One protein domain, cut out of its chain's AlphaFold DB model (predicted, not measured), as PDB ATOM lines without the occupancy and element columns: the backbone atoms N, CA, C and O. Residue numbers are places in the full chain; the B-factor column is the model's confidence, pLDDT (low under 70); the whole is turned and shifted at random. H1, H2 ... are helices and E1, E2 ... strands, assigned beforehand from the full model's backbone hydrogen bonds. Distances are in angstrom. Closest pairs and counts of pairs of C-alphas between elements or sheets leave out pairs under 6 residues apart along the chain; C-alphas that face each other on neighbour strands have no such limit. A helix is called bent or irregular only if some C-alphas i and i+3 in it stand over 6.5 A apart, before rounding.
ATOM      1  N   GLU A   3     304.147 287.467 291.519       68.69
ATOM      2  CA  GLU A   3     305.194 286.550 291.962       68.69
ATOM      3  C   GLU A   3     304.544 285.455 292.807       68.69
ATOM      4  O   GLU A   3     303.906 285.739 293.822       68.69
ATOM      5  N   GLU A   4     304.665 284.208 292.356       64.88
ATOM      6  CA  GLU A   4     304.146 283.032 293.052       64.88
ATOM      7  C   GLU A   4     305.303 282.247 293.651       64.88
ATOM      8  O   GLU A   4     306.213 281.817 292.940       64.88
ATOM      9  N   THR A   5     305.262 282.046 294.967       70.06
ATOM     10  CA  THR A   5     306.255 281.230 295.670       70.06
ATOM     11  C   THR A   5     305.563 280.049 296.331       70.06
ATOM     12  O   THR A   5     304.581 280.220 297.058       70.06
ATOM     13  N   TYR A   6     306.086 278.851 296.081       69.88
ATOM     14  CA  TYR A   6     305.580 277.602 296.638       69.88
ATOM     15  C   TYR A   6     306.533 277.121 297.730       69.88
ATOM     16  O   TYR A   6     307.738 277.028 297.504       69.88
ATOM     17  N   SER A   7     305.999 276.792 298.908       69.25
ATOM     18  CA  SER A   7     306.816 276.301 300.027       69.25
ATOM     19  C   SER A   7     307.357 274.873 299.818       69.25
ATOM     20  O   SER A   7     308.147 274.401 300.637       69.25
ATOM     21  N   ILE A   8     306.924 274.161 298.770       67.75
ATOM     22  CA  ILE A   8     307.292 272.760 298.510       67.75
ATOM     23  C   ILE A   8     307.557 272.544 297.021       67.75
ATOM     24  O   ILE A   8     306.890 273.143 296.177       67.75
ATOM     25  N   GLU A   9     308.515 271.670 296.701       68.00
ATOM     26  CA  GLU A   9     308.873 271.358 295.316       68.00
ATOM     27  C   GLU A   9     307.701 270.722 294.540       68.00
ATOM     28  O   GLU A   9     307.076 269.767 295.033       68.00
ATOM     29  N   PRO A  10     307.424 271.194 293.306       62.22
ATOM     30  CA  PRO A  10     306.391 270.629 292.448       62.22
ATOM     31  C   PRO A  10     306.604 269.127 292.216       62.22
ATOM     32  O   PRO A  10     307.660 268.706 291.752       62.22
ATOM     33  N   GLY A  11     305.582 268.316 292.507       67.69
ATOM     34  CA  GLY A  11     305.619 266.857 292.327       67.69
ATOM     35  C   GLY A  11     305.817 266.044 293.609       67.69
ATOM     36  O   GLY A  11     305.815 264.815 293.549       67.69
ATOM     37  N   THR A  12     305.926 266.699 294.766       70.94
ATOM     38  CA  THR A  12     306.060 266.024 296.066       70.94
ATOM     39  C   THR A  12     304.702 265.884 296.754       70.94
ATOM     40  O   THR A  12     303.936 266.842 296.840       70.94
ATOM     41  N   GLN A  13     304.385 264.690 297.256       64.81
ATOM     42  CA  GLN A  13     303.140 264.437 297.983       64.81
ATOM     43  C   GLN A  13     303.295 264.925 299.432       64.81
ATOM     44  O   GLN A  13     304.066 264.350 300.198       64.81
ATOM     45  N   ALA A  14     302.595 266.002 299.792       70.81
ATOM     46  CA  ALA A  14     302.628 266.620 301.119       70.81
ATOM     47  C   ALA A  14     301.207 266.792 301.681       70.81
ATOM     48  O   ALA A  14     300.247 266.928 300.925       70.81
ATOM     49  N   GLU A  15     301.076 266.769 303.010       70.38
ATOM     50  CA  GLU A  15     299.788 266.836 303.720       70.38
ATOM     51  C   GLU A  15     299.135 268.233 303.637       70.38
ATOM     52  O   GLU A  15     297.912 268.352 303.620       70.38
ATOM     53  N   SER A  16     299.944 269.290 303.506       59.75
ATOM     54  CA  SER A  16     299.526 270.669 303.222       59.75
ATOM     55  C   SER A  16     300.664 271.440 302.546       59.75
ATOM     56  O   SER A  16     301.826 271.055 302.673       59.75
ATOM     57  N   TYR A  17     300.341 272.514 301.819       67.31
ATOM     58  CA  TYR A  17     301.313 273.442 301.236       67.31
ATOM     59  C   TYR A  17     300.819 274.885 301.326       67.31
ATOM     60  O   TYR A  17     299.617 275.138 301.277       67.31
ATOM     61  N   GLU A  18     301.758 275.822 301.437       66.12
ATOM     62  CA  GLU A  18     301.489 277.259 301.405       66.12
ATOM     63  C   GLU A  18     301.898 277.843 300.050       66.12
ATOM     64  O   GLU A  18     302.998 277.585 299.545       66.12
ATOM     65  N   VAL A  19     300.995 278.635 299.474       70.44
ATOM     66  CA  VAL A  19     301.234 279.442 298.276       70.44
ATOM     67  C   VAL A  19     301.229 280.898 298.707       70.44
ATOM     68  O   VAL A  19     300.229 281.383 299.236       70.44
ATOM     69  N   THR A  20     302.337 281.594 298.475       72.38
ATOM     70  CA  THR A  20     302.414 283.041 298.691       72.38
ATOM     71  C   THR A  20     302.314 283.741 297.346       72.38
ATOM     72  O   THR A  20     303.148 283.526 296.466       72.38
ATOM     73  N   LEU A  21     301.277 284.565 297.199       71.94
ATOM     74  CA  LEU A  21     301.022 285.380 296.018       71.94
ATOM     75  C   LEU A  21     301.372 286.837 296.332       71.94
ATOM     76  O   LEU A  21     300.710 287.472 297.154       71.94
ATOM     77  N   SER A  22     302.383 287.372 295.655       73.19
ATOM     78  CA  SER A  22     302.756 288.783 295.754       73.19
ATOM     79  C   SER A  22     302.181 289.554 294.569       73.19
ATOM     80  O   SER A  22     302.536 289.303 293.414       73.19
ATOM     81  N   LEU A  23     301.277 290.494 294.857       73.00
ATOM     82  CA  LEU A  23     300.610 291.340 293.867       73.00
ATOM     83  C   LEU A  23     301.058 292.792 294.028       73.00
ATOM     84  O   LEU A  23     300.879 293.394 295.085       73.00
ATOM     85  N   VAL A  24     301.582 293.374 292.951       75.25
ATOM     86  CA  VAL A  24     301.818 294.820 292.868       75.25
ATOM     87  C   VAL A  24     300.582 295.476 292.261       75.25
ATOM     88  O   VAL A  24     300.310 295.294 291.073       75.25
ATOM     89  N   VAL A  25     299.839 296.222 293.078       77.25
ATOM     90  CA  VAL A  25     298.647 296.974 292.661       77.25
ATOM     91  C   VAL A  25     299.023 298.442 292.490       77.25
ATOM     92  O   VAL A  25     299.565 299.058 293.404       77.25
ATOM     93  N   THR A  26     298.743 299.006 291.317       76.69
ATOM     94  CA  THR A  26     298.863 300.446 291.052       76.69
ATOM     95  C   THR A  26     297.462 301.026 290.952       76.69
ATOM     96  O   THR A  26     296.654 300.538 290.165       76.69
ATOM     97  N   ALA A  27     297.172 302.039 291.766       77.19
ATOM     98  CA  ALA A  27     295.901 302.749 291.752       77.19
ATOM     99  C   ALA A  27     296.117 304.169 291.220       77.19
ATOM    100  O   ALA A  27     297.060 304.847 291.625       77.19
ATOM    101  N   VAL A  28     295.241 304.600 290.315       81.75
ATOM    102  CA  VAL A  28     295.184 305.979 289.823       81.75
ATOM    103  C   VAL A  28     294.008 306.648 290.516       81.75
ATOM    104  O   VAL A  28     292.878 306.181 290.396       81.75
ATOM    105  N   PHE A  29     294.286 307.716 291.254       84.94
ATOM    106  CA  PHE A  29     293.267 308.534 291.901       84.94
ATOM    107  C   PHE A  29     293.094 309.816 291.096       84.94
ATOM    108  O   PHE A  29     294.081 310.441 290.708       84.94
ATOM    109  N   TYR A  30     291.848 310.193 290.854       84.50
ATOM    110  CA  TYR A  30     291.487 311.433 290.184       84.50
ATOM    111  C   TYR A  30     290.350 312.109 290.945       84.50
ATOM    112  O   TYR A  30     289.611 311.454 291.680       84.50
ATOM    113  N   ASP A  31     290.250 313.424 290.776       87.38
ATOM    114  CA  ASP A  31     289.156 314.226 291.309       87.38
ATOM    115  C   ASP A  31     288.068 314.346 290.238       87.38
ATOM    116  O   ASP A  31     288.315 314.832 289.132       87.38
ATOM    117  N   GLU A  32     286.884 313.833 290.553       85.75
ATOM    118  CA  GLU A  32     285.749 313.799 289.637       85.75
ATOM    119  C   GLU A  32     285.219 315.203 289.326       85.75
ATOM    120  O   GLU A  32     284.877 315.479 288.176       85.75
ATOM    121  N   GLU A  33     285.219 316.114 290.306       86.81
ATOM    122  CA  GLU A  33     284.734 317.486 290.116       86.81
ATOM    123  C   GLU A  33     285.643 318.250 289.148       86.81
ATOM    124  O   GLU A  33     285.165 318.944 288.249       86.81
ATOM    125  N   VAL A  34     286.957 318.046 289.270       87.94
ATOM    126  CA  VAL A  34     287.952 318.675 288.390       87.94
ATOM    127  C   VAL A  34     287.870 318.119 286.969       87.94
ATOM    128  O   VAL A  34     287.936 318.879 286.004       87.94
ATOM    129  N   LEU A  35     287.712 316.799 286.807       87.19
ATOM    130  CA  LEU A  35     287.544 316.203 285.476       87.19
ATOM    131  C   LEU A  35     286.281 316.710 284.786       87.19
ATOM    132  O   LEU A  35     286.302 316.966 283.582       87.19
ATOM    133  N   LYS A  36     285.206 316.876 285.553       84.69
ATOM    134  CA  LYS A  36     283.947 317.406 285.052       84.69
ATOM    135  C   LYS A  36     284.093 318.851 284.581       84.69
ATOM    136  O   LYS A  36     283.682 319.149 283.466       84.69
ATOM    137  N   GLU A  37     284.721 319.718 285.374       86.12
ATOM    138  CA  GLU A  37     284.966 321.116 284.988       86.12
ATOM    139  C   GLU A  37     285.762 321.199 283.675       86.12
ATOM    140  O   GLU A  37     285.346 321.877 282.735       86.12
ATOM    141  N   ILE A  38     286.843 320.421 283.557       87.31
ATOM    142  CA  ILE A  38     287.661 320.364 282.335       87.31
ATOM    143  C   ILE A  38     286.838 319.860 281.140       87.31
ATOM    144  O   ILE A  38     286.920 320.418 280.042       87.31
ATOM    145  N   ALA A  39     286.041 318.805 281.331       85.38
ATOM    146  CA  ALA A  39     285.209 318.242 280.274       85.38
ATOM    147  C   ALA A  39     284.130 319.233 279.806       85.38
ATOM    148  O   ALA A  39     283.887 319.350 278.603       85.38
ATOM    149  N   GLU A  40     283.515 319.979 280.726       83.88
ATOM    150  CA  GLU A  40     282.540 321.021 280.403       83.88
ATOM    151  C   GLU A  40     283.183 322.189 279.655       83.88
ATOM    152  O   GLU A  40     282.658 322.611 278.624       83.88
ATOM    153  N   GLU A  41     284.335 322.684 280.111       84.50
ATOM    154  CA  GLU A  41     285.080 323.740 279.418       84.50
ATOM    155  C   GLU A  41     285.433 323.335 277.983       84.50
ATOM    156  O   GLU A  41     285.245 324.113 277.041       84.50
ATOM    157  N   GLN A  42     285.898 322.099 277.798       83.69
ATOM    158  CA  GLN A  42     286.250 321.575 276.484       83.69
ATOM    159  C   GLN A  42     285.015 321.401 275.594       83.69
ATOM    160  O   GLN A  42     285.051 321.739 274.408       83.69
ATOM    161  N   LEU A  43     283.896 320.951 276.167       81.94
ATOM    162  CA  LEU A  43     282.617 320.875 275.469       81.94
ATOM    163  C   LEU A  43     282.160 322.267 275.008       81.94
ATOM    164  O   LEU A  43     281.799 322.440 273.843       81.94
ATOM    165  N   TYR A  44     282.234 323.281 275.876       79.88
ATOM    166  CA  TYR A  44     281.918 324.666 275.521       79.88
ATOM    167  C   TYR A  44     282.844 325.222 274.431       79.88
ATOM    168  O   TYR A  44     282.371 325.927 273.536       79.88
ATOM    169  N   ALA A  45     284.139 324.901 274.473       79.50
ATOM    170  CA  ALA A  45     285.104 325.342 273.470       79.50
ATOM    171  C   ALA A  45     284.792 324.777 272.070       79.50
ATOM    172  O   ALA A  45     284.868 325.502 271.075       79.50
ATOM    173  N   GLU A  46     284.371 323.513 271.992       78.19
ATOM    174  CA  GLU A  46     284.007 322.837 270.739       78.19
ATOM    175  C   GLU A  46     282.633 323.269 270.188       78.19
ATOM    176  O   GLU A  46     282.331 323.089 269.004       78.19
ATOM    177  N   MET A  47     281.772 323.875 271.013       70.81
ATOM    178  CA  MET A  47     280.392 324.185 270.629       70.81
ATOM    179  C   MET A  47     280.240 325.270 269.552       70.81
ATOM    180  O   MET A  47     279.188 325.328 268.906       70.81
ATOM    181  N   GLY A  48     281.276 326.058 269.264       65.62
ATOM    182  CA  GLY A  48     281.233 327.103 268.239       65.62
ATOM    183  C   GLY A  48     280.267 328.251 268.572       65.62
ATOM    184  O   GLY A  48     279.498 328.219 269.533       65.62
ATOM    185  N   GLN A  49     280.307 329.323 267.778       66.88
ATOM    186  CA  GLN A  49     279.486 330.509 268.039       66.88
ATOM    187  C   GLN A  49     277.995 330.243 267.781       66.88
ATOM    188  O   GLN A  49     277.621 329.550 266.836       66.88
ATOM    189  N   GLY A  50     277.129 330.830 268.614       63.53
ATOM    190  CA  GLY A  50     275.677 330.782 268.419       63.53
ATOM    191  C   GLY A  50     274.984 329.526 268.952       63.53
ATOM    192  O   GLY A  50     273.773 329.377 268.770       63.53
ATOM    193  N   ARG A  51     275.717 328.644 269.635       68.50
ATOM    194  CA  ARG A  51     275.172 327.488 270.346       68.50
ATOM    195  C   ARG A  51     275.244 327.703 271.854       68.50
ATOM    196  O   ARG A  51     276.159 328.340 272.358       68.50
ATOM    197  N   GLN A  52     274.251 327.188 272.560       70.62
ATOM    198  CA  GLN A  52     274.131 327.263 274.006       70.62
ATOM    199  C   GLN A  52     273.940 325.855 274.561       70.62
ATOM    200  O   GLN A  52     273.117 325.085 274.058       70.62
ATOM    201  N   LEU A  53     274.718 325.524 275.589       73.50
ATOM    202  CA  LEU A  53     274.589 324.269 276.312       73.50
ATOM    203  C   LEU A  53     273.350 324.377 277.199       73.50
ATOM    204  O   LEU A  53     273.189 325.348 277.936       73.50
ATOM    205  N   VAL A  54     272.430 323.431 277.047       74.38
ATOM    206  CA  VAL A  54     271.166 323.408 277.794       74.38
ATOM    207  C   VAL A  54     271.309 322.561 279.044       74.38
ATOM    208  O   VAL A  54     270.795 322.928 280.095       74.38
ATOM    209  N   SER A  55     271.995 321.430 278.915       77.31
ATOM    210  CA  SER A  55     272.264 320.511 280.012       77.31
ATOM    211  C   SER A  55     273.430 319.600 279.653       77.31
ATOM    212  O   SER A  55     273.580 319.214 278.490       77.31
ATOM    213  N   THR A  56     274.205 319.220 280.654       77.94
ATOM    214  CA  THR A  56     275.179 318.127 280.614       77.94
ATOM    215  C   THR A  56     274.586 316.918 281.327       77.94
ATOM    216  O   THR A  56     273.796 317.067 282.260       77.94
ATOM    217  N   ASP A  57     274.880 315.721 280.826       79.88
ATOM    218  CA  ASP A  57     274.556 314.472 281.513       79.88
ATOM    219  C   ASP A  57     275.709 314.137 282.457       79.88
ATOM    220  O   ASP A  57     276.636 313.408 282.111       79.88
ATOM    221  N   GLU A  58     275.694 314.790 283.616       70.81
ATOM    222  CA  GLU A  58     276.777 314.734 284.599       70.81
ATOM    223  C   GLU A  58     276.916 313.334 285.211       70.81
ATOM    224  O   GLU A  58     278.027 312.852 285.405       70.81
ATOM    225  N   ASP A  59     275.785 312.660 285.435       74.75
ATOM    226  CA  ASP A  59     275.727 311.297 285.973       74.75
ATOM    227  C   ASP A  59     276.177 310.243 284.941       74.75
ATOM    228  O   ASP A  59     276.467 309.098 285.293       74.75
ATOM    229  N   GLY A  60     276.224 310.618 283.657       78.00
ATOM    230  CA  GLY A  60     276.631 309.777 282.532       78.00
ATOM    231  C   GLY A  60     278.103 309.915 282.136       78.00
ATOM    232  O   GLY A  60     278.474 309.457 281.053       78.00
ATOM    233  N   MET A  61     278.941 310.566 282.952       82.50
ATOM    234  CA  MET A  61     280.360 310.744 282.643       82.50
ATOM    235  C   MET A  61     281.113 309.406 282.697       82.50
ATOM    236  O   MET A  61     281.227 308.772 283.745       82.50
ATOM    237  N   GLU A  62     281.685 308.987 281.567       86.38
ATOM    238  CA  GLU A  62     282.504 307.776 281.488       86.38
ATOM    239  C   GLU A  62     283.992 308.137 281.532       86.38
ATOM    240  O   GLU A  62     284.481 308.917 280.714       86.38
ATOM    241  N   VAL A  63     284.730 307.538 282.470       86.69
ATOM    242  CA  VAL A  63     286.184 307.704 282.600       86.69
ATOM    243  C   VAL A  63     286.864 306.359 282.379       86.69
ATOM    244  O   VAL A  63     286.543 305.367 283.033       86.69
ATOM    245  N   SER A  64     287.835 306.321 281.472       87.62
ATOM    246  CA  SER A  64     288.638 305.129 281.201       87.62
ATOM    247  C   SER A  64     290.131 305.442 281.253       87.62
ATOM    248  O   SER A  64     290.588 306.490 280.804       87.62
ATOM    249  N   LEU A  65     290.907 304.533 281.841       86.19
ATOM    250  CA  LEU A  65     292.361 304.649 281.899       86.19
ATOM    251  C   LEU A  65     292.961 304.111 280.598       86.19
ATOM    252  O   LEU A  65     292.884 302.912 280.337       86.19
ATOM    253  N   GLU A  66     293.595 304.975 279.807       87.19
ATOM    254  CA  GLU A  66     294.262 304.550 278.571       87.19
ATOM    255  C   GLU A  66     295.690 304.077 278.834       87.19
ATOM    256  O   GLU A  66     296.121 303.027 278.353       87.19
ATOM    257  N   LYS A  67     296.455 304.877 279.579       84.81
ATOM    258  CA  LYS A  67     297.876 304.630 279.818       84.81
ATOM    259  C   LYS A  67     298.293 305.195 281.163       84.81
ATOM    260  O   LYS A  67     297.821 306.250 281.563       84.81
ATOM    261  N   PHE A  68     299.221 304.528 281.833       85.25
ATOM    262  CA  PHE A  68     299.872 305.045 283.031       85.25
ATOM    263  C   PHE A  68     301.381 304.826 282.942       85.25
ATOM    264  O   PHE A  68     301.847 303.881 282.301       85.25
ATOM    265  N   ASP A  69     302.132 305.722 283.564       85.88
ATOM    266  CA  ASP A  69     303.582 305.682 283.692       85.88
ATOM    267  C   ASP A  69     303.926 305.861 285.172       85.88
ATOM    268  O   ASP A  69     303.721 306.930 285.752       85.88
ATOM    269  N   VAL A  70     304.387 304.777 285.796       81.50
ATOM    270  CA  VAL A  70     304.684 304.740 287.235       81.50
ATOM    271  C   VAL A  70     305.954 305.527 287.555       81.50
ATOM    272  O   VAL A  70     306.032 306.134 288.619       81.50
ATOM    273  N   ASP A  71     306.918 305.559 286.634       84.25
ATOM    274  CA  ASP A  71     308.200 306.236 286.836       84.25
ATOM    275  C   ASP A  71     308.032 307.760 286.777       84.25
ATOM    276  O   ASP A  71     308.666 308.497 287.534       84.25
ATOM    277  N   LEU A  72     307.142 308.233 285.897       84.12
ATOM    278  CA  LEU A  72     306.798 309.649 285.760       84.12
ATOM    279  C   LEU A  72     305.652 310.096 286.678       84.12
ATOM    280  O   LEU A  72     305.436 311.298 286.822       84.12
ATOM    281  N   GLY A  73     304.912 309.159 287.276       82.12
ATOM    282  CA  GLY A  73     303.736 309.454 288.099       82.12
ATOM    283  C   GLY A  73     302.555 310.024 287.306       82.12
ATOM    284  O   GLY A  73     301.735 310.742 287.871       82.12
ATOM    285  N   ASN A  74     302.470 309.720 286.007       84.56
ATOM    286  CA  ASN A  74     301.463 310.276 285.103       84.56
ATOM    287  C   ASN A  74     300.465 309.208 284.649       84.56
ATOM    288  O   ASN A  74     300.832 308.062 284.387       84.56
ATOM    289  N   ALA A  75     299.206 309.603 284.476       87.19
ATOM    290  CA  ALA A  75     298.162 308.767 283.897       87.19
ATOM    291  C   ALA A  75     297.370 309.559 282.851       87.19
ATOM    292  O   ALA A  75     297.036 310.721 283.062       87.19
ATOM    293  N   ASN A  76     297.071 308.909 281.731       86.81
ATOM    294  CA  ASN A  76     296.199 309.421 280.687       86.81
ATOM    295  C   ASN A  76     294.812 308.816 280.875       86.81
ATOM    296  O   ASN A  76     294.636 307.597 280.769       86.81
ATOM    297  N   LEU A  77     293.850 309.688 281.147       87.00
ATOM    298  CA  LEU A  77     292.444 309.349 281.277       87.00
ATOM    299  C   LEU A  77     291.708 309.813 280.022       87.00
ATOM    300  O   LEU A  77     291.917 310.930 279.551       87.00
ATOM    301  N   HIS A  78     290.842 308.956 279.503       88.69
ATOM    302  CA  HIS A  78     289.878 309.300 278.475       88.69
ATOM    303  C   HIS A  78     288.524 309.530 279.142       88.69
ATOM    304  O   HIS A  78     288.005 308.633 279.810       88.69
ATOM    305  N   VAL A  79     287.985 310.737 278.977       86.38
ATOM    306  CA  VAL A  79     286.737 311.187 279.604       86.38
ATOM    307  C   VAL A  79     285.710 311.467 278.516       86.38
ATOM    308  O   VAL A  79     285.987 312.209 277.573       86.38
ATOM    309  N   VAL A  80     284.522 310.884 278.658       85.44
ATOM    310  CA  VAL A  80     283.382 311.110 277.770       85.44
ATOM    311  C   VAL A  80     282.270 311.769 278.572       85.44
ATOM    312  O   VAL A  80     281.768 311.195 279.534       85.44
ATOM    313  N   LEU A  81     281.873 312.968 278.145       84.75
ATOM    314  CA  LEU A  81     280.747 313.710 278.705       84.75
ATOM    315  C   LEU A  81     279.751 314.036 277.591       84.75
ATOM    316  O   LEU A  81     280.120 314.580 276.547       84.75
ATOM    317  N   MET A  82     278.478 313.710 277.810       80.19
ATOM    318  CA  MET A  82     277.407 314.036 276.874       80.19
ATOM    319  C   MET A  82     276.726 315.349 277.256       80.19
ATOM    320  O   MET A  82     276.408 315.599 278.414       80.19
ATOM    321  N   GLY A  83     276.455 316.188 276.256       78.06
ATOM    322  CA  GLY A  83     275.766 317.458 276.449       78.06
ATOM    323  C   GLY A  83     274.690 317.702 275.405       78.06
ATOM    324  O   GLY A  83     274.845 317.391 274.221       78.06
ATOM    325  N   LYS A  84     273.581 318.296 275.844       75.50
ATOM    326  CA  LYS A  84     272.505 318.753 274.973       75.50
ATOM    327  C   LYS A  84     272.727 320.211 274.612       75.50
ATOM    328  O   LYS A  84     272.741 321.092 275.469       75.50
ATOM    329  N   VAL A  85     272.826 320.466 273.317       72.44
ATOM    330  CA  VAL A  85     273.093 321.792 272.764       72.44
ATOM    331  C   VAL A  85     271.869 322.304 272.012       72.44
ATOM    332  O   VAL A  85     271.229 321.560 271.269       72.44
ATOM    333  N   MET A  86     271.554 323.588 272.173       68.94
ATOM    334  CA  MET A  86     270.559 324.294 271.365       68.94
ATOM    335  C   MET A  86     271.180 325.497 270.664       68.94
ATOM    336  O   MET A  86     272.127 326.106 271.150       68.94
ATOM    337  N   THR A  87     270.627 325.873 269.513       66.75
ATOM    338  CA  THR A  87     271.012 327.128 268.857       66.75
ATOM    339  C   THR A  87     270.378 328.293 269.610       66.75
ATOM    340  O   THR A  87     269.162 328.315 269.814       66.75
ATOM    341  N   SER A  88     271.189 329.272 270.014       64.19
ATOM    342  CA  SER A  88     270.681 330.465 270.687       64.19
ATOM    343  C   SER A  88     269.804 331.286 269.742       64.19
ATOM    344  O   SER A  88     270.131 331.488 268.572       64.19
TER     345      SER A  88
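AT A GLANCE: This is residues 3 to 88 of the 169 residues of an uncharacterized protein of Candidatus Uhrbacteria bacterium GW2011_GWE2_46_68 (UniProt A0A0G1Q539). A long helix-and-hairpin body, with H1 packed on the long bent hairpin of E3 and E4, has an arm at one end that ends in a small hairpin, E1 and E2. The arm makes much of the length, and in its loop residues 10 to 15 stick out free. The printed part has 86 residues, with one named helix and four named strands in the order E1, E2, H1, E3, E4; both two-stranded sheets are antiparallel, and the class is mixed, helices and strands. The whole is extended, with a radius of gyration of the C-alphas of 23.9 A and spans of 78 by 27 by 19 A.

HOW THE PARTS SIT: E1, residues 3 to 6, and E2, residues 19 to 23, form an antiparallel hairpin at 171 degrees, with N 5 and O 20 within hydrogen-bond range at 3.0 A. E3, residues 51 to 69, and E4, residues 74 to 87, form another at 166 degrees, with N 54 and O 84 at 2.8 A and N 78 and O 64 at 2.8 A. E3 bends by 95 degrees at residue 54, and E4 by 55 degrees at residue 84. The closest C-alphas of H1, residues 32 to 46, and E4 are those of Ala 39 and Leu 81, 6.6 A apart; for H1 and E3 they are those of Tyr 44 and Leu 53, 7.4 A. Every O i to N i+4 pair of H1 is within hydrogen-bond range. E1 is apart from H1, E3 and E4, and E2 is apart from E3 and E4.

IN THESE COORDINATES: E1 begins at C-alpha 3, (305.194, 286.550, 291.962), and is 10.1 A long; E2 is 12.7 A. H1 begins at C-alpha 32, (285.749, 313.799, 289.637), and is 21.0 A long. E3 is 38.2 A and E4 38.4 A, ending at C-alpha 87, (271.012, 327.128, 268.857).

THE WHOLE: The C-alphas of Gln 13 and Ser 88, the two farthest apart, are 78.5 A apart. The printed part has no cut. The link from E1 to E2 is long, with 12 residues. Mean pLDDT of the printed part is 77.5; among the 19 residues under 70 are 6 to 11, 48 to 51 and 86 to 88.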